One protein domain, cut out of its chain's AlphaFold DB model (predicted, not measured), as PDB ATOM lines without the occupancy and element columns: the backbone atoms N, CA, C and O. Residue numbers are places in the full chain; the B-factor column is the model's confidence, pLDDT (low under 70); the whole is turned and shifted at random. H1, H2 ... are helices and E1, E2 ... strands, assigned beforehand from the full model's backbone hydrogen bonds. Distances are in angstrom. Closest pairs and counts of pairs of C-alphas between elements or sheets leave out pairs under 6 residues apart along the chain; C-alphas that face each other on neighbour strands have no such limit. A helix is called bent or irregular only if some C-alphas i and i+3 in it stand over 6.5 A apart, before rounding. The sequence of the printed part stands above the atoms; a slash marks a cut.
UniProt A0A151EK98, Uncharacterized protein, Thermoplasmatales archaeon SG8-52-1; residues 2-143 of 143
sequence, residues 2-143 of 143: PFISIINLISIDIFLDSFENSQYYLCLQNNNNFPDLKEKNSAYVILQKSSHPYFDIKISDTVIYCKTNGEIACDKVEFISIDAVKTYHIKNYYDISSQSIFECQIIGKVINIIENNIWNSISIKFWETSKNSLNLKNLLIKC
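What this domain is: This is residues 2 to 143 of the 143 residues of an uncharacterized protein of Thermoplasmatales archaeon SG8-52-1 (UniProt A0A151EK98). A strongly twisted sheet of seven strands has the long helix H4 over its E1, E2 and E7 end, with H1 and H2 packed on H4, while E5 and E6 at the other end have no named helix on them. E4 and E7 bend sharply within the sheet, and residues 136 to 143 stick out as a free tail. The 142 printed residues hold, in order, H1 H2 E1 H3 E2 E3 E4 E5 E6 E7 H4, of mixed class; the sheet runs E1 E2 E7 E3 E4 E5 E6, all antiparallel. The whole is compact, with a radius of gyration of the C-alphas of 16.3 A and spans of 47 by 37 by 26 A.

Where its parts are: H1, residues 2 to 10, begins with C-alpha 2 at (-19.741, -10.883, -13.643). H2 is residues 12 to 20, E1 25 to 29, H3 35 to 40 and E2 42 to 49, 19.4 A long. E3 is residues 62 to 66; E4, 72 to 82, is 23.9 A long and bends by 84 degrees at residue 76. E5 is residues 86 to 91 and E6 98 to 102. E7, residues 106 to 115, is 24.2 A long and bends by 59 degrees at residue 111. H4, residues 118 to 141, is 34.9 A long and ends with C-alpha 141 at (-2.007, -9.829, -34.659). H3 is irregular: C-alphas 36 and 39 are 7.2 A apart.

How they stand to each other: E1 and E6 are the edge strands. N 28 and O 45 of E1 and E2 are 2.9 A apart, N 46 and O 112 of E2 and E7 2.8 A, and N 64 and O 108 of E3 and E7 2.9 A, within hydrogen-bond range. E3, E4, E5 and E6 form a meander, each strand the antiparallel neighbour of the one before, with N 63 and O 75 at 2.9 A, N 81 and O 87 at 2.9 A and N 88 and O 101 at 2.9 A. E4 pairs with E3 over residues 72 to 76 and with E5 over 76 to 82. H2 and H4 are on one face of the sheet, two layers; H4, at a height over the sheet of 11.3 A, is over E1, E2 and E7. H1 only grazes the sheet with residues 6 to 10, and touches H4, about perpendicular at 83 degrees, the closest C-alphas being Pro 2 and Ser 123, 4.6 A. H2 and H4 only just touch, with 3 pairs of C-alphas within 8 A, closest Phe 19 and Lys 131 at 5.8 A. H3 is on the sheet at a height of 7.3 A. Every O i to N i+4 pair is within range in H1 and H4, 4 of 5 in H2 and 0 of 2 in H3, which has 1 of 3 O i to N i+3 pairs.

The domain as a whole: The C-alphas of Ile 96 and Cys 143, the two farthest apart, are 54.1 A apart. The printed part has no cut, and the link from E2 to E3 is long. Mean pLDDT of the printed part is 84.3; residues 32 to 33, 35 to 42, 92 to 96 and 135 to 143 are under 70.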
ATOM      1  N   PRO A   2     -20.803  -9.884 -13.885       77.62
ATOM      2  CA  PRO A   2     -19.741 -10.883 -13.643       77.62
ATOM      3  C   PRO A   2     -18.318 -10.302 -13.565       77.62
ATOM      4  O   PRO A   2     -17.514 -10.778 -12.772       77.62
ATOM      5  N   PHE A   3     -18.020  -9.227 -14.309       78.19
ATOM      6  CA  PHE A   3     -16.749  -8.498 -14.188       78.19
ATOM      7  C   PHE A   3     -16.554  -7.847 -12.814       78.19
ATOM      8  O   PHE A   3     -15.484  -7.944 -12.230       78.19
ATOM      9  N   ILE A   4     -17.602  -7.231 -12.266       84.69
ATOM     10  CA  ILE A   4     -17.549  -6.620 -10.931       84.69
ATOM     11  C   ILE A   4     -17.373  -7.718  -9.878       84.69
ATOM     12  O   ILE A   4     -16.555  -7.586  -8.975       84.69
ATOM     13  N   SER A   5     -18.096  -8.829 -10.027       86.38
ATOM     14  CA  SER A   5     -17.984  -9.977  -9.130       86.38
ATOM     15  C   SER A   5     -16.576 -10.569  -9.126       86.38
ATOM     16  O   SER A   5     -16.030 -10.764  -8.048       86.38
ATOM     17  N   ILE A   6     -15.948 -10.803 -10.286       86.31
ATOM     18  CA  ILE A   6     -14.575 -11.330 -10.303       86.31
ATOM     19  C   ILE A   6     -13.562 -10.319  -9.758       86.31
ATOM     20  O   ILE A   6     -12.695 -10.724  -8.996       86.31
ATOM     21  N   ILE A   7     -13.703  -9.022 -10.054       89.50
ATOM     22  CA  ILE A   7     -12.838  -7.976  -9.480       89.50
ATOM     23  C   ILE A   7     -12.935  -7.980  -7.952       89.50
ATOM     24  O   ILE A   7     -11.914  -7.924  -7.275       89.50
ATOM     25  N   ASN A   8     -14.140  -8.113  -7.397       88.94
ATOM     26  CA  ASN A   8     -14.322  -8.211  -5.949       88.94
ATOM     27  C   ASN A   8     -13.722  -9.495  -5.369       88.94
ATOM     28  O   ASN A   8     -13.266  -9.490  -4.230       88.94
ATOM     29  N   LEU A   9     -13.721 -10.589  -6.134       88.94
ATOM     30  CA  LEU A   9     -13.113 -11.843  -5.707       88.94
ATOM     31  C   LEU A   9     -11.587 -11.730  -5.709       88.94
ATOM     32  O   LEU A   9     -10.973 -11.984  -4.687       88.94
ATOM     33  N   ILE A  10     -10.950 -11.359  -6.819       90.31
ATOM     34  CA  ILE A  10      -9.485 -11.449  -6.952       90.31
ATOM     35  C   ILE A  10      -8.744 -10.131  -6.721       90.31
ATOM     36  O   ILE A  10      -7.524 -10.145  -6.773       90.31
ATOM     37  N   SER A  11      -9.440  -9.033  -6.416       91.88
ATOM     38  CA  SER A  11      -8.964  -7.638  -6.459       91.88
ATOM     39  C   SER A  11      -8.773  -7.080  -7.874       91.88
ATOM     40  O   SER A  11      -8.576  -7.817  -8.843       91.88
ATOM     41  N   ILE A  12      -8.829  -5.749  -7.994       92.50
ATOM     42  CA  ILE A  12      -8.674  -5.054  -9.277       92.50
ATOM     43  C   ILE A  12      -7.262  -5.189  -9.849       92.50
ATOM     44  O   ILE A  12      -7.127  -5.370 -11.055       92.50
ATOM     45  N   ASP A  13      -6.232  -5.180  -9.002       92.19
ATOM     46  CA  ASP A  13      -4.836  -5.218  -9.446       92.19
ATOM     47  C   ASP A  13      -4.523  -6.549 -10.136       92.19
ATOM     48  O   ASP A  13      -4.061  -6.584 -11.273       92.19
ATOM     49  N   ILE A  14      -4.886  -7.659  -9.489       91.75
ATOM     50  CA  ILE A  14      -4.720  -9.011 -10.039       91.75
ATOM     51  C   ILE A  14      -5.616  -9.200 -11.263       91.75
ATOM     52  O   ILE A  14      -5.223  -9.863 -12.221       91.75
ATOM     53  N   PHE A  15      -6.823  -8.627 -11.247       92.69
ATOM     54  CA  PHE A  15      -7.705  -8.675 -12.402       92.69
ATOM     55  C   PHE A  15      -7.052  -8.010 -13.616       92.69
ATOM     56  O   PHE A  15      -6.951  -8.665 -14.647       92.69
ATOM     57  N   LEU A  16      -6.563  -6.775 -13.502       92.50
ATOM     58  CA  LEU A  16      -5.922  -6.064 -14.611       92.50
ATOM     59  C   LEU A  16      -4.639  -6.761 -15.074       92.50
ATOM     60  O   LEU A  16      -4.500  -7.046 -16.264       92.50
ATOM     61  N   ASP A  17      -3.766  -7.136 -14.136       92.31
ATOM     62  CA  ASP A  17      -2.517  -7.839 -14.443       92.31
ATOM     63  C   ASP A  17      -2.799  -9.160 -15.173       92.31
ATOM     64  O   ASP A  17      -2.160  -9.495 -16.165       92.31
ATOM     65  N   SER A  18      -3.862  -9.882 -14.801       91.00
ATOM     66  CA  SER A  18      -4.233 -11.119 -15.493       91.00
ATOM     67  C   SER A  18      -4.631 -10.932 -16.965       91.00
ATOM     68  O   SER A  18      -4.615 -11.906 -17.714       91.00
ATOM     69  N   PHE A  19      -4.986  -9.725 -17.409       89.81
ATOM     70  CA  PHE A  19      -5.294  -9.450 -18.817       89.81
ATOM     71  C   PHE A  19      -4.037  -9.087 -19.608       89.81
ATOM     72  O   PHE A  19      -3.910  -9.497 -20.762       89.81
ATOM     73  N   GLU A  20      -3.102  -8.372 -18.988       89.25
ATOM     74  CA  GLU A  20      -1.812  -8.019 -19.586       89.25
ATOM     75  C   GLU A  20      -0.864  -9.228 -19.642       89.25
ATOM     76  O   GLU A  20      -0.178  -9.458 -20.636       89.25
ATOM     77  N   ASN A  21      -0.894 -10.043 -18.587       90.06
ATOM     78  CA  ASN A  21       0.050 -11.110 -18.267       90.06
ATOM     79  C   ASN A  21      -0.646 -12.474 -18.119       90.06
ATOM     80  O   ASN A  21      -0.321 -13.315 -17.273       90.06
ATOM     81  N   SER A  22      -1.639 -12.711 -18.969       88.69
ATOM     82  CA  SER A  22      -2.567 -13.846 -18.915       88.69
ATOM     83  C   SER A  22      -1.922 -15.228 -18.780       88.69
ATOM     84  O   SER A  22      -2.472 -16.087 -18.080       88.69
ATOM     85  N   GLN A  23      -0.771 -15.462 -19.416       88.81
ATOM     86  CA  GLN A  23      -0.052 -16.734 -19.418       88.81
ATOM     87  C   GLN A  23       0.430 -17.147 -18.024       88.81
ATOM     88  O   GLN A  23       0.640 -18.339 -17.778       88.81
ATOM     89  N   TYR A  24       0.571 -16.186 -17.111       93.50
ATOM     90  CA  TYR A  24       1.088 -16.400 -15.766       93.50
ATOM     91  C   TYR A  24      -0.000 -16.625 -14.715       93.50
ATOM     92  O   TYR A  24       0.322 -16.886 -13.562       93.50
ATOM     93  N   TYR A  25      -1.277 -16.593 -15.098       93.12
ATOM     94  CA  TYR A  25      -2.391 -16.872 -14.192       93.12
ATOM     95  C   TYR A  25      -3.110 -18.159 -14.584       93.12
ATOM     96  O   TYR A  25      -3.346 -18.410 -15.769       93.12
ATOM     97  N   LEU A  26      -3.497 -18.966 -13.600       91.88
ATOM     98  CA  LEU A  26      -4.239 -20.206 -13.816       91.88
ATOM     99  C   LEU A  26      -5.418 -20.297 -12.848       91.88
ATOM    100  O   LEU A  26      -5.276 -19.985 -11.669       91.88
ATOM    101  N   CYS A  27      -6.568 -20.733 -13.353       90.75
ATOM    102  CA  CYS A  27      -7.685 -21.165 -12.528       90.75
ATOM    103  C   CYS A  27      -7.649 -22.690 -12.445       90.75
ATOM    104  O   CYS A  27      -7.616 -23.364 -13.473       90.75
ATOM    105  N   LEU A  28      -7.649 -23.239 -11.238       88.62
ATOM    106  CA  LEU A  28      -7.760 -24.673 -11.010       88.62
ATOM    107  C   LEU A  28      -9.089 -24.954 -10.328       88.62
ATOM    108  O   LEU A  28      -9.383 -24.368  -9.289       88.62
ATOM    109  N   GLN A  29      -9.875 -25.876 -10.876       86.00
ATOM    110  CA  GLN A  29     -11.042 -26.381 -10.167       86.00
ATOM    111  C   GLN A  29     -10.579 -27.370  -9.085       86.00
ATOM    112  O   GLN A  29      -9.931 -28.374  -9.390       86.00
ATOM    113  N   ASN A  30     -10.879 -27.086  -7.817       76.19
ATOM    114  CA  ASN A  30     -10.466 -27.908  -6.683       76.19
ATOM    115  C   ASN A  30     -11.385 -29.129  -6.521       76.19
ATOM    116  O   ASN A  30     -12.203 -29.210  -5.610       76.19
ATOM    117  N   ASN A  31     -11.236 -30.110  -7.410       70.12
ATOM    118  CA  ASN A  31     -11.950 -31.389  -7.346       70.12
ATOM    119  C   ASN A  31     -11.287 -32.354  -6.342       70.12
ATOM    120  O   ASN A  31     -10.983 -33.490  -6.689       70.12
ATOM    121  N   ASN A  32     -11.032 -31.899  -5.109       64.38
ATOM    122  CA  ASN A  32     -10.263 -32.600  -4.063       64.38
ATOM    123  C   ASN A  32      -8.758 -32.775  -4.326       64.38
ATOM    124  O   ASN A  32      -8.107 -33.509  -3.584       64.38
ATOM    125  N   ASN A  33      -8.195 -32.086  -5.320       66.38
ATOM    126  CA  ASN A  33      -6.757 -32.147  -5.603       66.38
ATOM    127  C   ASN A  33      -5.915 -31.535  -4.473       66.38
ATOM    128  O   ASN A  33      -4.777 -31.940  -4.276       66.38
ATOM    129  N   PHE A  34      -6.487 -30.590  -3.719       72.06
ATOM    130  CA  PHE A  34      -5.832 -29.948  -2.582       72.06
ATOM    131  C   PHE A  34      -6.678 -30.155  -1.323       72.06
ATOM    132  O   PHE A  34      -7.557 -29.335  -1.029       72.06
ATOM    133  N   PRO A  35      -6.484 -31.281  -0.607       63.19
ATOM    134  CA  PRO A  35      -7.265 -31.603   0.581       63.19
ATOM    135  C   PRO A  35      -7.126 -30.542   1.674       63.19
ATOM    136  O   PRO A  35      -8.107 -30.254   2.352       63.19
ATOM    137  N   ASP A  36      -5.976 -29.880   1.762       63.72
ATOM    138  CA  ASP A  36      -5.705 -28.841   2.762       63.72
ATOM    139  C   ASP A  36      -6.466 -27.529   2.489       63.72
ATOM    140  O   ASP A  36      -6.573 -26.662   3.351       63.72
ATOM    141  N   LEU A  37      -7.075 -27.387   1.303       67.12
ATOM    142  CA  LEU A  37      -7.952 -26.263   0.953       67.12
ATOM    143  C   LEU A  37      -9.447 -26.582   1.158       67.12
ATOM    144  O   LEU A  37     -10.306 -25.748   0.838       67.12
ATOM    145  N   LYS A  38      -9.782 -27.781   1.665       55.66
ATOM    146  CA  LYS A  38     -11.167 -28.274   1.813       55.66
ATOM    147  C   LYS A  38     -11.992 -27.521   2.846       55.66
ATOM    148  O   LYS A  38     -13.209 -27.465   2.685       55.66
ATOM    149  N   GLU A  39     -11.369 -26.909   3.850       55.28
ATOM    150  CA  GLU A  39     -12.095 -26.207   4.922       55.28
ATOM    151  C   GLU A  39     -12.991 -25.061   4.412       55.28
ATOM    152  O   GLU A  39     -13.891 -24.623   5.119       55.28
ATOM    153  N   LYS A  40     -12.801 -24.601   3.165       55.59
ATOM    154  CA  LYS A  40     -13.540 -23.473   2.575       55.59
ATOM    155  C   LYS A  40     -14.645 -23.827   1.568       55.59
ATOM    156  O   LYS A  40     -15.075 -22.929   0.856       55.59
ATOM    157  N   ASN A  41     -15.093 -25.083   1.412       63.22
ATOM    158  CA  ASN A  41     -15.975 -25.460   0.276       63.22
ATOM    159  C   ASN A  41     -15.437 -24.911  -1.069       63.22
ATOM    160  O   ASN A  41     -16.171 -24.401  -1.927       63.22
ATOM    161  N   SER A  42     -14.111 -24.925  -1.204       64.69
ATOM    162  CA  SER A  42     -13.413 -24.240  -2.278       64.69
ATOM    163  C   SER A  42     -13.642 -24.969  -3.597       64.69
ATOM    164  O   SER A  42     -13.331 -26.151  -3.714       64.69
ATOM    165  N   ALA A  43     -14.185 -24.276  -4.601       76.50
ATOM    166  CA  ALA A  43     -14.309 -24.835  -5.948       76.50
ATOM    167  C   ALA A  43     -13.190 -24.385  -6.867       76.50
ATOM    168  O   ALA A  43     -12.853 -25.126  -7.783       76.50
ATOM    169  N   TYR A  44     -12.626 -23.200  -6.648       88.38
ATOM    170  CA  TYR A  44     -11.642 -22.641  -7.561       88.38
ATOM    171  C   TYR A  44     -10.447 -22.083  -6.804       88.38
ATOM    172  O   TYR A  44     -10.594 -21.401  -5.791       88.38
ATOM    173  N   VAL A  45      -9.263 -22.364  -7.327       90.38
ATOM    174  CA  VAL A  45      -7.984 -21.867  -6.833       90.38
ATOM    175  C   VAL A  45      -7.376 -21.019  -7.935       90.38
ATOM    176  O   VAL A  45      -7.123 -21.502  -9.039       90.38
ATOM    177  N   ILE A  46      -7.164 -19.743  -7.636       92.00
ATOM    178  CA  ILE A  46      -6.502 -18.805  -8.533       92.00
ATOM    179  C   ILE A  46      -5.017 -18.814  -8.201       92.00
ATOM    180  O   ILE A  46      -4.625 -18.510  -7.076       92.00
ATOM    181  N   LEU A  47      -4.197 -19.162  -9.185       94.12
ATOM    182  CA  LEU A  47      -2.753 -19.300  -9.063       94.12
ATOM    183  C   LEU A  47      -2.044 -18.222  -9.887       94.12
ATOM    184  O   LEU A  47      -2.373 -18.031 -11.060       94.12
ATOM    185  N   GLN A  48      -1.022 -17.596  -9.307       95.88
ATOM    186  CA  GLN A  48       0.024 -16.897 -10.056       95.88
ATOM    187  C   GLN A  48       1.214 -17.849 -10.206       95.88
ATOM    188  O   GLN A  48       1.745 -18.350  -9.213       95.88
ATOM    189  N   LYS A  49       1.612 -18.133 -11.444       95.50
ATOM    190  CA  LYS A  49       2.716 -19.040 -11.775       95.50
ATOM    191  C   LYS A  49       4.054 -18.443 -11.351       95.50
ATOM    192  O   LYS A  49       4.239 -17.229 -11.429       95.50
ATOM    193  N   SER A  50       5.004 -19.309 -11.009       95.69
ATOM    194  CA  SER A  50       6.370 -18.910 -10.646       95.69
ATOM    195  C   SER A  50       7.129 -18.192 -11.765       95.69
ATOM    196  O   SER A  50       8.059 -17.446 -11.497       95.69
ATOM    197  N   SER A  51       6.696 -18.347 -13.018       94.25
ATOM    198  CA  SER A  51       7.267 -17.654 -14.179       94.25
ATOM    199  C   SER A  51       6.809 -16.201 -14.360       94.25
ATOM    200  O   SER A  51       7.233 -15.557 -15.319       94.25
ATOM    201  N   HIS A  52       5.942 -15.677 -13.486       95.31
ATOM    202  CA  HIS A  52       5.532 -14.273 -13.525       95.31
ATOM    203  C   HIS A  52       6.737 -13.342 -13.255       95.31
ATOM    204  O   HIS A  52       7.479 -13.597 -12.309       95.31
ATOM    205  N   PRO A  53       6.937 -12.232 -13.995       91.31
ATOM    206  CA  PRO A  53       8.097 -11.343 -13.806       91.31
ATOM    207  C   PRO A  53       8.165 -10.705 -12.410       91.31
ATOM    208  O   PRO A  53       9.243 -10.432 -11.896       91.31
ATOM    209  N   TYR A  54       7.003 -10.498 -11.791       91.62
ATOM    210  CA  TYR A  54       6.858  -9.997 -10.419       91.62
ATOM    211  C   TYR A  54       6.497 -11.103  -9.416       91.62
ATOM    212  O   TYR A  54       5.790 -10.856  -8.438       91.62
ATOM    213  N   PHE A  55       6.895 -12.347  -9.693       93.50
ATOM    214  CA  PHE A  55       6.656 -13.446  -8.770       93.50
ATOM    215  C   PHE A  55       7.488 -13.258  -7.500       93.50
ATOM    216  O   PHE A  55       8.711 -13.160  -7.538       93.50
ATOM    217  N   ASP A  56       6.801 -13.222  -6.368       93.25
ATOM    218  CA  ASP A  56       7.409 -13.167  -5.045       93.25
ATOM    219  C   ASP A  56       6.561 -13.988  -4.079       93.25
ATOM    220  O   ASP A  56       5.329 -14.013  -4.193       93.25
ATOM    221  N   ILE A  57       7.232 -14.652  -3.146       94.50
ATOM    222  CA  ILE A  57       6.627 -15.514  -2.135       94.50
ATOM    223  C   ILE A  57       7.013 -14.964  -0.776       94.50
ATOM    224  O   ILE A  57       8.198 -14.795  -0.474       94.50
ATOM    225  N   LYS A  58       6.000 -14.742   0.051       94.50
ATOM    226  CA  LYS A  58       6.135 -14.222   1.403       94.50
ATOM    227  C   LYS A  58       5.801 -15.294   2.427       94.50
ATOM    228  O   LYS A  58       5.146 -16.297   2.142       94.50
ATOM    229  N   ILE A  59       6.251 -15.062   3.655       93.00
ATOM    230  CA  ILE A  59       5.794 -15.846   4.801       93.00
ATOM    231  C   ILE A  59       4.268 -15.760   4.851       93.00
ATOM    232  O   ILE A  59       3.693 -14.693   4.653       93.00
ATOM    233  N   SER A  60       3.630 -16.885   5.150       91.38
ATOM    234  CA  SER A  60       2.186 -17.103   5.112       91.38
ATOM    235  C   SER A  60       1.533 -17.211   3.735       91.38
ATOM    236  O   SER A  60       0.333 -17.492   3.694       91.38
ATOM    237  N   ASP A  61       2.267 -17.077   2.630       93.00
ATOM    238  CA  ASP A  61       1.705 -17.409   1.321       93.00
ATOM    239  C   ASP A  61       1.470 -18.919   1.213       93.00
ATOM    240  O   ASP A  61       2.236 -19.734   1.734       93.00
ATOM    241  N   THR A  62       0.403 -19.302   0.518       92.12
ATOM    242  CA  THR A  62       0.150 -20.697   0.146       92.12
ATOM    243  C   THR A  62       0.752 -20.957  -1.227       92.12
ATOM    244  O   THR A  62       0.475 -20.229  -2.180       92.12
ATOM    245  N   VAL A  63       1.570 -21.998  -1.346       94.00
ATOM    246  CA  VAL A  63       2.304 -22.330  -2.570       94.00
ATOM    247  C   VAL A  63       1.935 -23.718  -3.060       94.00
ATOM    248  O   VAL A  63       1.748 -24.633  -2.265       94.00
ATOM    249  N   ILE A  64       1.861 -23.872  -4.380       93.06
ATOM    250  CA  ILE A  64       1.751 -25.172  -5.040       93.06
ATOM    251  C   ILE A  64       3.135 -25.546  -5.556       93.06
ATOM    252  O   ILE A  64       3.769 -24.763  -6.270       93.06
ATOM    253  N   TYR A  65       3.602 -26.739  -5.209       93.12
ATOM    254  CA  TYR A  65       4.947 -27.200  -5.534       93.12
ATOM    255  C   TYR A  65       4.975 -28.700  -5.841       93.12
ATOM    256  O   TYR A  65       4.047 -29.442  -5.517       93.12
ATOM    257  N   CYS A  66       6.050 -29.133  -6.494       92.56
ATOM    258  CA  CYS A  66       6.321 -30.527  -6.810       92.56
ATOM    259  C   CYS A  66       7.286 -31.122  -5.774       92.56
ATOM    260  O   CYS A  66       8.418 -30.656  -5.603       92.56
ATOM    261  N   LYS A  67       6.840 -32.159  -5.067       90.12
ATOM    262  CA  LYS A  67       7.669 -32.945  -4.153       90.12
ATOM    263  C   LYS A  67       8.738 -33.716  -4.929       90.12
ATOM    264  O   LYS A  67       8.649 -33.925  -6.135       90.12
ATOM    265  N   THR A  68       9.759 -34.185  -4.220       87.75
ATOM    266  CA  THR A  68      10.860 -34.972  -4.805       87.75
ATOM    267  C   THR A  68      10.402 -36.298  -5.419       87.75
ATOM    268  O   THR A  68      11.066 -36.811  -6.314       87.75
ATOM    269  N   ASN A  69       9.262 -36.835  -4.982       88.31
ATOM    270  CA  ASN A  69       8.618 -38.017  -5.560       88.31
ATOM    271  C   ASN A  69       7.744 -37.704  -6.794       88.31
ATOM    272  O   ASN A  69       7.121 -38.611  -7.339       88.31
ATOM    273  N   GLY A  70       7.683 -36.441  -7.233       87.25
ATOM    274  CA  GLY A  70       6.874 -35.990  -8.367       87.25
ATOM    275  C   GLY A  70       5.421 -35.645  -8.027       87.25
ATOM    276  O   GLY A  70       4.683 -35.204  -8.907       87.25
ATOM    277  N   GLU A  71       4.989 -35.826  -6.777       88.88
ATOM    278  CA  GLU A  71       3.630 -35.481  -6.358       88.88
ATOM    279  C   GLU A  71       3.461 -33.969  -6.198       88.88
ATOM    280  O   GLU A  71       4.353 -33.264  -5.722       88.88
ATOM    281  N   ILE A  72       2.282 -33.465  -6.553       89.06
ATOM    282  CA  ILE A  72       1.931 -32.060  -6.341       89.06
ATOM    283  C   ILE A  72       1.372 -31.905  -4.930       89.06
ATOM    284  O   ILE A  72       0.495 -32.660  -4.513       89.06
ATOM    285  N   ALA A  73       1.854 -30.895  -4.216       88.62
ATOM    286  CA  ALA A  73       1.380 -30.536  -2.890       88.62
ATOM    287  C   ALA A  73       1.095 -29.034  -2.791       88.62
ATOM    288  O   ALA A  73       1.474 -28.250  -3.669       88.62
ATOM    289  N   CYS A  74       0.369 -28.650  -1.743       88.94
ATOM    290  CA  CYS A  74      -0.073 -27.285  -1.510       88.94
ATOM    291  C   CYS A  74       0.019 -26.969  -0.022       88.94
ATOM    292  O   CYS A  74      -0.801 -27.442   0.754       88.94
ATOM    293  N   ASP A  75       0.977 -26.133   0.360       89.44
ATOM    294  CA  ASP A  75       1.258 -25.844   1.765       89.44
ATOM    295  C   ASP A  75       1.518 -24.355   1.979       89.44
ATOM    296  O   ASP A  75       1.769 -23.588   1.043       89.44
ATOM    297  N   LYS A  76       1.438 -23.932   3.240       91.06
ATOM    298  CA  LYS A  76       1.719 -22.556   3.644       91.06
ATOM    299  C   LYS A  76       3.200 -22.397   3.977       91.06
ATOM    300  O   LYS A  76       3.775 -23.225   4.684       91.06
ATOM    301  N   VAL A  77       3.805 -21.316   3.496       92.50
ATOM    302  CA  VAL A  77       5.193 -20.961   3.805       92.50
ATOM    303  C   VAL A  77       5.270 -20.440   5.236       92.50
ATOM    304  O   VAL A  77       4.631 -19.448   5.582       92.50
ATOM    305  N   GLU A  78       6.060 -21.102   6.074       92.06
ATOM    306  CA  GLU A  78       6.281 -20.722   7.472       92.06
ATOM    307  C   GLU A  78       7.516 -19.828   7.609       92.06
ATOM    308  O   GLU A  78       7.493 -18.829   8.325       92.06
ATOM    309  N   PHE A  79       8.583 -20.157   6.881       90.12
ATOM    310  CA  PHE A  79       9.859 -19.453   6.959       90.12
ATOM    311  C   PHE A  79      10.591 -19.476   5.612       90.12
ATOM    312  O   PHE A  79      10.400 -20.384   4.803       90.12
ATOM    313  N   ILE A  80      11.427 -18.467   5.360       92.19
ATOM    314  CA  ILE A  80      12.222 -18.335   4.134       92.19
ATOM    315  C   ILE A  80      13.682 -18.143   4.539       92.19
ATOM    316  O   ILE A  80      14.001 -17.149   5.191       92.19
ATOM    317  N   SER A  81      14.554 -19.067   4.129       88.81
ATOM    318  CA  SER A  81      16.004 -18.919   4.275       88.81
ATOM    319  C   SER A  81      16.610 -18.350   2.997       88.81
ATOM    320  O   SER A  81      16.282 -18.791   1.890       88.81
ATOM    321  N   ILE A  82      17.504 -17.376   3.151       84.62
ATOM    322  CA  ILE A  82      18.241 -16.745   2.054       84.62
ATOM    323  C   ILE A  82      19.731 -16.982   2.312       84.62
ATOM    324  O   ILE A  82      20.426 -16.121   2.844       84.62
ATOM    325  N   ASP A  83      20.187 -18.184   1.960       82.62
ATOM    326  CA  ASP A  83      21.602 -18.560   1.956       82.62
ATOM    327  C   ASP A  83      22.148 -18.480   0.515       82.62
ATOM    328  O   ASP A  83      21.851 -17.540  -0.222       82.62
ATOM    329  N   ALA A  84      22.913 -19.482   0.065       81.62
ATOM    330  CA  ALA A  84      23.350 -19.588  -1.329       81.62
ATOM    331  C   ALA A  84      22.186 -19.850  -2.307       81.62
ATOM    332  O   ALA A  84      22.262 -19.477  -3.475       81.62
ATOM    333  N   VAL A  85      21.113 -20.493  -1.831       83.38
ATOM    334  CA  VAL A  85      19.886 -20.770  -2.591       83.38
ATOM    335  C   VAL A  85      18.687 -20.419  -1.718       83.38
ATOM    336  O   VAL A  85      18.614 -20.838  -0.559       83.38
ATOM    337  N   LYS A  86      17.735 -19.660  -2.271       87.88
ATOM    338  CA  LYS A  86      16.497 -19.306  -1.574       87.88
ATOM    339  C   LYS A  86      15.691 -20.578  -1.307       87.88
ATOM    340  O   LYS A  86      15.322 -21.300  -2.235       87.88
ATOM    341  N   THR A  87      15.443 -20.850  -0.030       91.25
ATOM    342  CA  THR A  87      14.793 -22.082   0.431       91.25
ATOM    343  C   THR A  87      13.557 -21.727   1.241       91.25
ATOM    344  O   THR A  87      13.586 -20.817   2.071       91.25
ATOM    345  N   TYR A  88      12.458 -22.433   0.997       92.81
ATOM    346  CA  TYR A  88      11.175 -22.185   1.644       92.81
ATOM    347  C   TYR A  88      10.862 -23.340   2.581       92.81
ATOM    348  O   TYR A  88      10.877 -24.499   2.177       92.81
ATOM    349  N   HIS A  89      10.569 -23.024   3.835       91.31
ATOM    350  CA  HIS A  89      10.136 -24.000   4.819       91.31
ATOM    351  C   HIS A  89       8.619 -23.974   4.882       91.31
ATOM    352  O   HIS A  89       8.007 -22.941   5.168       91.31
ATOM    353  N   ILE A  90       8.026 -25.118   4.582       88.31
ATOM    354  CA  ILE A  90       6.589 -25.330   4.576       88.31
ATOM    355  C   ILE A  90       6.206 -26.246   5.731       88.31
ATOM    356  O   ILE A  90       6.952 -27.154   6.111       88.31
ATOM    357  N   LYS A  91       5.022 -25.998   6.278       79.31
ATOM    358  CA  LYS A  91       4.456 -26.808   7.347       79.31
ATOM    359  C   LYS A  91       3.258 -27.564   6.810       79.31
ATOM    360  O   LYS A  91       2.258 -26.948   6.446       79.31
ATOM    361  N   ASN A  92       3.376 -28.883   6.789       68.94
ATOM    362  CA  ASN A  92       2.244 -29.751   6.521       68.94
ATOM    363  C   ASN A  92       1.330 -29.734   7.755       68.94
ATOM    364  O   ASN A  92       1.806 -29.841   8.884       68.94
ATOM    365  N   TYR A  93       0.020 -29.605   7.556       60.53
ATOM    366  CA  TYR A  93      -0.955 -29.574   8.649       60.53
ATOM    367  C   TYR A  93      -0.885 -30.824   9.550       60.53
ATOM    368  O   TYR A  93      -1.179 -30.752  10.742       60.53
ATOM    369  N   TYR A  94      -0.452 -31.958   8.991       61.19
ATOM    370  CA  TYR A  94      -0.379 -33.247   9.685       61.19
ATOM    371  C   TYR A  94       1.013 -33.617  10.206       61.19
ATOM    372  O   TYR A  94       1.138 -34.617  10.912       61.19
ATOM    373  N   ASP A  95       2.050 -32.846   9.870       63.78
ATOM    374  CA  ASP A  95       3.433 -33.172  10.217       63.78
ATOM    375  C   ASP A  95       4.038 -32.095  11.125       63.78
ATOM    376  O   ASP A  95       3.891 -30.893  10.909       63.78
ATOM    377  N   ILE A  96       4.715 -32.535  12.184       62.31
ATOM    378  CA  ILE A  96       5.385 -31.646  13.143       62.31
ATOM    379  C   ILE A  96       6.702 -31.134  12.543       62.31
ATOM    380  O   ILE A  96       7.210 -30.087  12.948       62.31
ATOM    381  N   SER A  97       7.255 -31.861  11.569       70.31
ATOM    382  CA  SER A  97       8.497 -31.497  10.905       70.31
ATOM    383  C   SER A  97       8.251 -30.508   9.762       70.31
ATOM    384  O   SER A  97       7.390 -30.709   8.905       70.31
ATOM    385  N   SER A  98       9.011 -29.410   9.749       76.19
ATOM    386  CA  SER A  98       9.017 -28.490   8.616       76.19
ATOM    387  C   SER A  98       9.822 -29.101   7.471       76.19
ATOM    388  O   SER A  98      10.954 -29.560   7.648       76.19
ATOM    389  N   GLN A  99       9.238 -29.109   6.275       87.56
ATOM    390  CA  GLN A  99       9.918 -29.570   5.072       87.56
ATOM    391  C   GLN A  99      10.506 -28.368   4.332       87.56
ATOM    392  O   GLN A  99       9.860 -27.332   4.193       87.56
ATOM    393  N   SER A 100      11.737 -28.510   3.843       90.81
ATOM    394  CA  SER A 100      12.364 -27.512   2.970       90.81
ATOM    395  C   SER A 100      12.043 -27.815   1.509       90.81
ATOM    396  O   SER A 100      12.172 -28.962   1.075       90.81
ATOM    397  N   ILE A 101      11.653 -26.792   0.754       93.00
ATOM    398  CA  ILE A 101      11.456 -26.851  -0.694       93.00
ATOM    399  C   ILE A 101      12.267 -25.750  -1.381       93.00
ATOM    400  O   ILE A 101      12.444 -24.649  -0.852       93.00
ATOM    401  N   PHE A 102      12.757 -26.050  -2.577       92.50
ATOM    402  CA  PHE A 102      13.534 -25.122  -3.392       92.50
ATOM    403  C   PHE A 102      12.648 -24.356  -4.369       92.50
ATOM    404  O   PHE A 102      11.594 -24.835  -4.783       92.50
ATOM    405  N   GLU A 103      13.112 -23.187  -4.807       90.56
ATOM    406  CA  GLU A 103      12.395 -22.344  -5.770       90.56
ATOM    407  C   GLU A 103      12.034 -23.082  -7.071       90.56
ATOM    408  O   GLU A 103      10.924 -22.940  -7.575       90.56
ATOM    409  N   CYS A 104      12.920 -23.954  -7.566       91.31
ATOM    410  CA  CYS A 104      12.674 -24.754  -8.769       91.31
ATOM    411  C   CYS A 104      11.526 -25.767  -8.626       91.31
ATOM    412  O   CYS A 104      11.003 -26.243  -9.632       91.31
ATOM    413  N   GLN A 105      11.125 -26.101  -7.397       94.50
ATOM    414  CA  GLN A 105       9.998 -26.991  -7.134       94.50
ATOM    415  C   GLN A 105       8.661 -26.247  -7.156       94.50
ATOM    416  O   GLN A 105       7.613 -26.887  -7.217       94.50
ATOM    417  N   ILE A 106       8.671 -24.913  -7.094       94.88
ATOM    418  CA  ILE A 106       7.462 -24.110  -6.944       94.88
ATOM    419  C   ILE A 106       6.816 -23.876  -8.309       94.88
ATOM    420  O   ILE A 106       7.390 -23.270  -9.215       94.88
ATOM    421  N   ILE A 107       5.571 -24.327  -8.433       95.19
ATOM    422  CA  ILE A 107       4.740 -24.147  -9.627       95.19
ATOM    423  C   ILE A 107       4.108 -22.750  -9.611       95.19
ATOM    424  O   ILE A 107       4.003 -22.082 -10.642       95.19
ATOM    425  N   GLY A 108       3.681 -22.293  -8.435       95.44
ATOM    426  CA  GLY A 108       3.101 -20.971  -8.254       95.44
ATOM    427  C   GLY A 108       2.579 -20.748  -6.843       95.44
ATOM    428  O   GLY A 108       2.644 -21.633  -5.991       95.44
ATOM    429  N   LYS A 109       2.021 -19.561  -6.613       94.69
ATOM    430  CA  LYS A 109       1.400 -19.183  -5.343       94.69
ATOM    431  C   LYS A 109      -0.103 -19.002  -5.506       94.69
ATOM    432  O   LYS A 109      -0.573 -18.477  -6.522       94.69
ATOM    433  N   VAL A 110      -0.853 -19.461  -4.513       93.25
ATOM    434  CA  VAL A 110      -2.302 -19.314  -4.450       93.25
ATOM    435  C   VAL A 110      -2.614 -17.869  -4.100       93.25
ATOM    436  O   VAL A 110      -2.297 -17.388  -3.017       93.25
ATOM    437  N   ILE A 111      -3.236 -17.183  -5.046       93.06
ATOM    438  CA  ILE A 111      -3.652 -15.792  -4.914       93.06
ATOM    439  C   ILE A 111      -4.994 -15.707  -4.208       93.06
ATOM    440  O   ILE A 111      -5.194 -14.866  -3.336       93.06
ATOM    441  N   ASN A 112      -5.927 -16.573  -4.601       90.62
ATOM    442  CA  ASN A 112      -7.221 -16.625  -3.956       90.62
ATOM    443  C   ASN A 112      -7.880 -17.999  -4.080       90.62
ATOM    444  O   ASN A 112      -7.604 -18.768  -5.001       90.62
ATOM    445  N   ILE A 113      -8.782 -18.272  -3.146       88.94
ATOM    446  CA  ILE A 113      -9.592 -19.477  -3.069       88.94
ATOM    447  C   ILE A 113     -11.049 -19.037  -3.076       88.94
ATOM    448  O   ILE A 113     -11.480 -18.285  -2.204       88.94
ATOM    449  N   ILE A 114     -11.799 -19.500  -4.067       88.94
ATOM    450  CA  ILE A 114     -13.157 -19.045  -4.331       88.94
ATOM    451  C   ILE A 114     -14.128 -20.202  -4.098       88.94
ATOM    452  O   ILE A 114     -13.973 -21.306  -4.634       88.94
ATOM    453  N   GLU A 115     -15.144 -19.933  -3.283       87.06
ATOM    454  CA  GLU A 115     -16.190 -20.892  -2.933       87.06
ATOM    455  C   GLU A 115     -17.066 -21.255  -4.130       87.06
ATOM    456  O   GLU A 115     -17.291 -20.444  -5.043       87.06
ATOM    457  N   ASN A 116     -17.619 -22.468  -4.090       82.81
ATOM    458  CA  ASN A 116     -18.557 -22.913  -5.105       82.81
ATOM    459  C   ASN A 116     -19.940 -22.287  -4.916       82.81
ATOM    460  O   ASN A 116     -20.776 -22.794  -4.171       82.81
ATOM    461  N   ASN A 117     -20.218 -21.213  -5.644       88.00
ATOM    462  CA  ASN A 117     -21.587 -20.778  -5.873       88.00
ATOM    463  C   ASN A 117     -21.796 -20.436  -7.355       88.00
ATOM    464  O   ASN A 117     -20.842 -20.296  -8.129       88.00
ATOM    465  N   ILE A 118     -23.065 -20.338  -7.759       88.06
ATOM    466  CA  ILE A 118     -23.453 -20.121  -9.159       88.06
ATOM    467  C   ILE A 118     -22.825 -18.831  -9.707       88.06
ATOM    468  O   ILE A 118     -22.278 -18.830 -10.809       88.06
ATOM    469  N   TRP A 119     -22.836 -17.751  -8.924       88.88
ATOM    470  CA  TRP A 119     -22.302 -16.454  -9.340       88.88
ATOM    471  C   TRP A 119     -20.784 -16.467  -9.509       88.88
ATOM    472  O   TRP A 119     -20.277 -15.960 -10.512       88.88
ATOM    473  N   ASN A 120     -20.062 -17.095  -8.584       89.69
ATOM    474  CA  ASN A 120     -18.615 -17.273  -8.646       89.69
ATOM    475  C   ASN A 120     -18.228 -18.113  -9.865       89.69
ATOM    476  O   ASN A 120     -17.358 -17.714 -10.635       89.69
ATOM    477  N   SER A 121     -18.934 -19.222 -10.097       88.38
ATOM    478  CA  SER A 121     -18.698 -20.104 -11.245       88.38
ATOM    479  C   SER A 121     -18.890 -19.382 -12.579       88.38
ATOM    480  O   SER A 121     -18.061 -19.509 -13.480       88.38
ATOM    481  N   ILE A 122     -19.964 -18.595 -12.712       90.06
ATOM    482  CA  ILE A 122     -20.204 -17.781 -13.910       90.06
ATOM    483  C   ILE A 122     -19.092 -16.739 -14.068       90.06
ATOM    484  O   ILE A 122     -18.524 -16.608 -15.151       90.06
ATOM    485  N   SER A 123     -18.752 -16.023 -12.996       92.31
ATOM    486  CA  SER A 123     -17.761 -14.940 -13.030       92.31
ATOM    487  C   SER A 123     -16.367 -15.444 -13.410       92.31
ATOM    488  O   SER A 123     -15.706 -14.833 -14.247       92.31
ATOM    489  N   ILE A 124     -15.953 -16.595 -12.871       91.12
ATOM    490  CA  ILE A 124     -14.680 -17.239 -13.209       91.12
ATOM    491  C   ILE A 124     -14.663 -17.692 -14.667       91.12
ATOM    492  O   ILE A 124     -13.718 -17.371 -15.380       91.12
ATOM    493  N   LYS A 125     -15.716 -18.363 -15.151       90.12
ATOM    494  CA  LYS A 125     -15.782 -18.777 -16.563       90.12
ATOM    495  C   LYS A 125     -15.717 -17.588 -17.517       90.12
ATOM    496  O   LYS A 125     -15.050 -17.661 -18.550       90.12
ATOM    497  N   PHE A 126     -16.389 -16.488 -17.176       89.31
ATOM    498  CA  PHE A 126     -16.295 -15.243 -17.936       89.31
ATOM    499  C   PHE A 126     -14.869 -14.698 -17.949       89.31
ATOM    500  O   PHE A 126     -14.368 -14.330 -19.012       89.31
ATOM    501  N   TRP A 127     -14.213 -14.672 -16.791       91.31
ATOM    502  CA  TRP A 127     -12.830 -14.231 -16.666       91.31
ATOM    503  C   TRP A 127     -11.876 -15.088 -17.506       91.31
ATOM    504  O   TRP A 127     -11.185 -14.540 -18.361       91.31
ATOM    505  N   GLU A 128     -11.908 -16.415 -17.364       88.75
ATOM    506  CA  GLU A 128     -11.066 -17.335 -18.141       88.75
ATOM    507  C   GLU A 128     -11.271 -17.181 -19.651       88.75
ATOM    508  O   GLU A 128     -10.307 -17.067 -20.410       88.75
ATOM    509  N   THR A 129     -12.531 -17.117 -20.092       87.31
ATOM    510  CA  THR A 129     -12.868 -16.962 -21.513       87.31
ATOM    511  C   THR A 129     -12.367 -15.625 -22.057       87.31
ATOM    512  O   THR A 129     -11.789 -15.575 -23.144       87.31
ATOM    513  N   SER A 130     -12.530 -14.543 -21.291       86.69
ATOM    514  CA  SER A 130     -12.069 -13.204 -21.680       86.69
ATOM    515  C   SER A 130     -10.551 -13.178 -21.842       86.69
ATOM    516  O   SER A 130     -10.045 -12.746 -22.879       86.69
ATOM    517  N   LYS A 131      -9.834 -13.743 -20.868       86.31
ATOM    518  CA  LYS A 131      -8.376 -13.867 -20.870       86.31
ATOM    519  C   LYS A 131      -7.866 -14.666 -22.078       86.31
ATOM    520  O   LYS A 131      -6.945 -14.243 -22.774       86.31
ATOM    521  N   ASN A 132      -8.512 -15.794 -22.378       79.25
ATOM    522  CA  ASN A 132      -8.152 -16.649 -23.512       79.25
ATOM    523  C   ASN A 132      -8.444 -15.983 -24.864       79.25
ATOM    524  O   ASN A 132      -7.647 -16.104 -25.795       79.25
ATOM    525  N   SER A 133      -9.549 -15.240 -24.979       77.88
ATOM    526  CA  SER A 133      -9.888 -14.509 -26.207       77.88
ATOM    527  C   SER A 133      -8.847 -13.440 -26.562       77.88
ATOM    528  O   SER A 133      -8.527 -13.254 -27.736       77.88
ATOM    529  N   LEU A 134      -8.269 -12.778 -25.554       70.06
ATOM    530  CA  LEU A 134      -7.205 -11.791 -25.743       70.06
ATOM    531  C   LEU A 134      -5.894 -12.442 -26.166       70.06
ATOM    532  O   LEU A 134      -5.229 -11.932 -27.062       70.06
ATOM    533  N   ASN A 135      -5.568 -13.608 -25.607       64.19
ATOM    534  CA  ASN A 135      -4.411 -14.381 -26.054       64.19
ATOM    535  C   ASN A 135      -4.515 -14.795 -27.516       64.19
ATOM    536  O   ASN A 135      -3.552 -14.640 -28.260       64.19
ATOM    537  N   LEU A 136      -5.688 -15.261 -27.948       65.19
ATOM    538  CA  LEU A 136      -5.917 -15.598 -29.352       65.19
ATOM    539  C   LEU A 136      -5.794 -14.371 -30.259       65.19
ATOM    540  O   LEU A 136      -5.142 -14.449 -31.294       65.19
ATOM    541  N   LYS A 137      -6.350 -13.219 -29.864       61.22
ATOM    542  CA  LYS A 137      -6.176 -11.969 -30.623       61.22
ATOM    543  C   LYS A 137      -4.710 -11.540 -30.703       61.22
ATOM    544  O   LYS A 137      -4.250 -11.185 -31.782       61.22
ATOM    545  N   ASN A 138      -3.967 -11.619 -29.603       59.91
ATOM    546  CA  ASN A 138      -2.547 -11.267 -29.575       59.91
ATOM    547  C   ASN A 138      -1.687 -12.212 -30.423       59.91
ATOM    548  O   ASN A 138      -0.687 -11.772 -30.981       59.91
ATOM    549  N   LEU A 139      -2.073 -13.486 -30.541       59.50
ATOM    550  CA  LEU A 139      -1.438 -14.430 -31.462       59.50
ATOM    551  C   LEU A 139      -1.754 -14.091 -32.921       59.50
ATOM    552  O   LEU A 139      -0.853 -14.092 -33.747       59.50
ATOM    553  N   LEU A 140      -3.007 -13.751 -33.232       60.81
ATOM    554  CA  LEU A 140      -3.438 -13.432 -34.598       60.81
ATOM    555  C   LEU A 140      -2.874 -12.107 -35.133       60.81
ATOM    556  O   LEU A 140      -2.717 -11.976 -36.337       60.81
ATOM    557  N   ILE A 141      -2.579 -11.134 -34.267       60.78
ATOM    558  CA  ILE A 141      -2.007  -9.829 -34.659       60.78
ATOM    559  C   ILE A 141      -0.474  -9.896 -34.822       60.78
ATOM    560  O   ILE A 141       0.116  -9.031 -35.464       60.78
ATOM    561  N   LYS A 142       0.183 -10.901 -34.230       52.59
ATOM    562  CA  LYS A 142       1.644 -11.091 -34.302       52.59
ATOM    563  C   LYS A 142       2.100 -12.013 -35.445       52.59
ATOM    564  O   LYS A 142       3.301 -12.261 -35.548       52.59
ATOM    565  N   CYS A 143       1.172 -12.505 -36.266       45.00
ATOM    566  CA  CYS A 143       1.438 -13.217 -37.520       45.00
ATOM    567  C   CYS A 143       1.292 -12.256 -38.702       45.00
ATOM    568  O   CYS A 143       2.103 -12.379 -39.644       45.00
TER     569      CYS A 143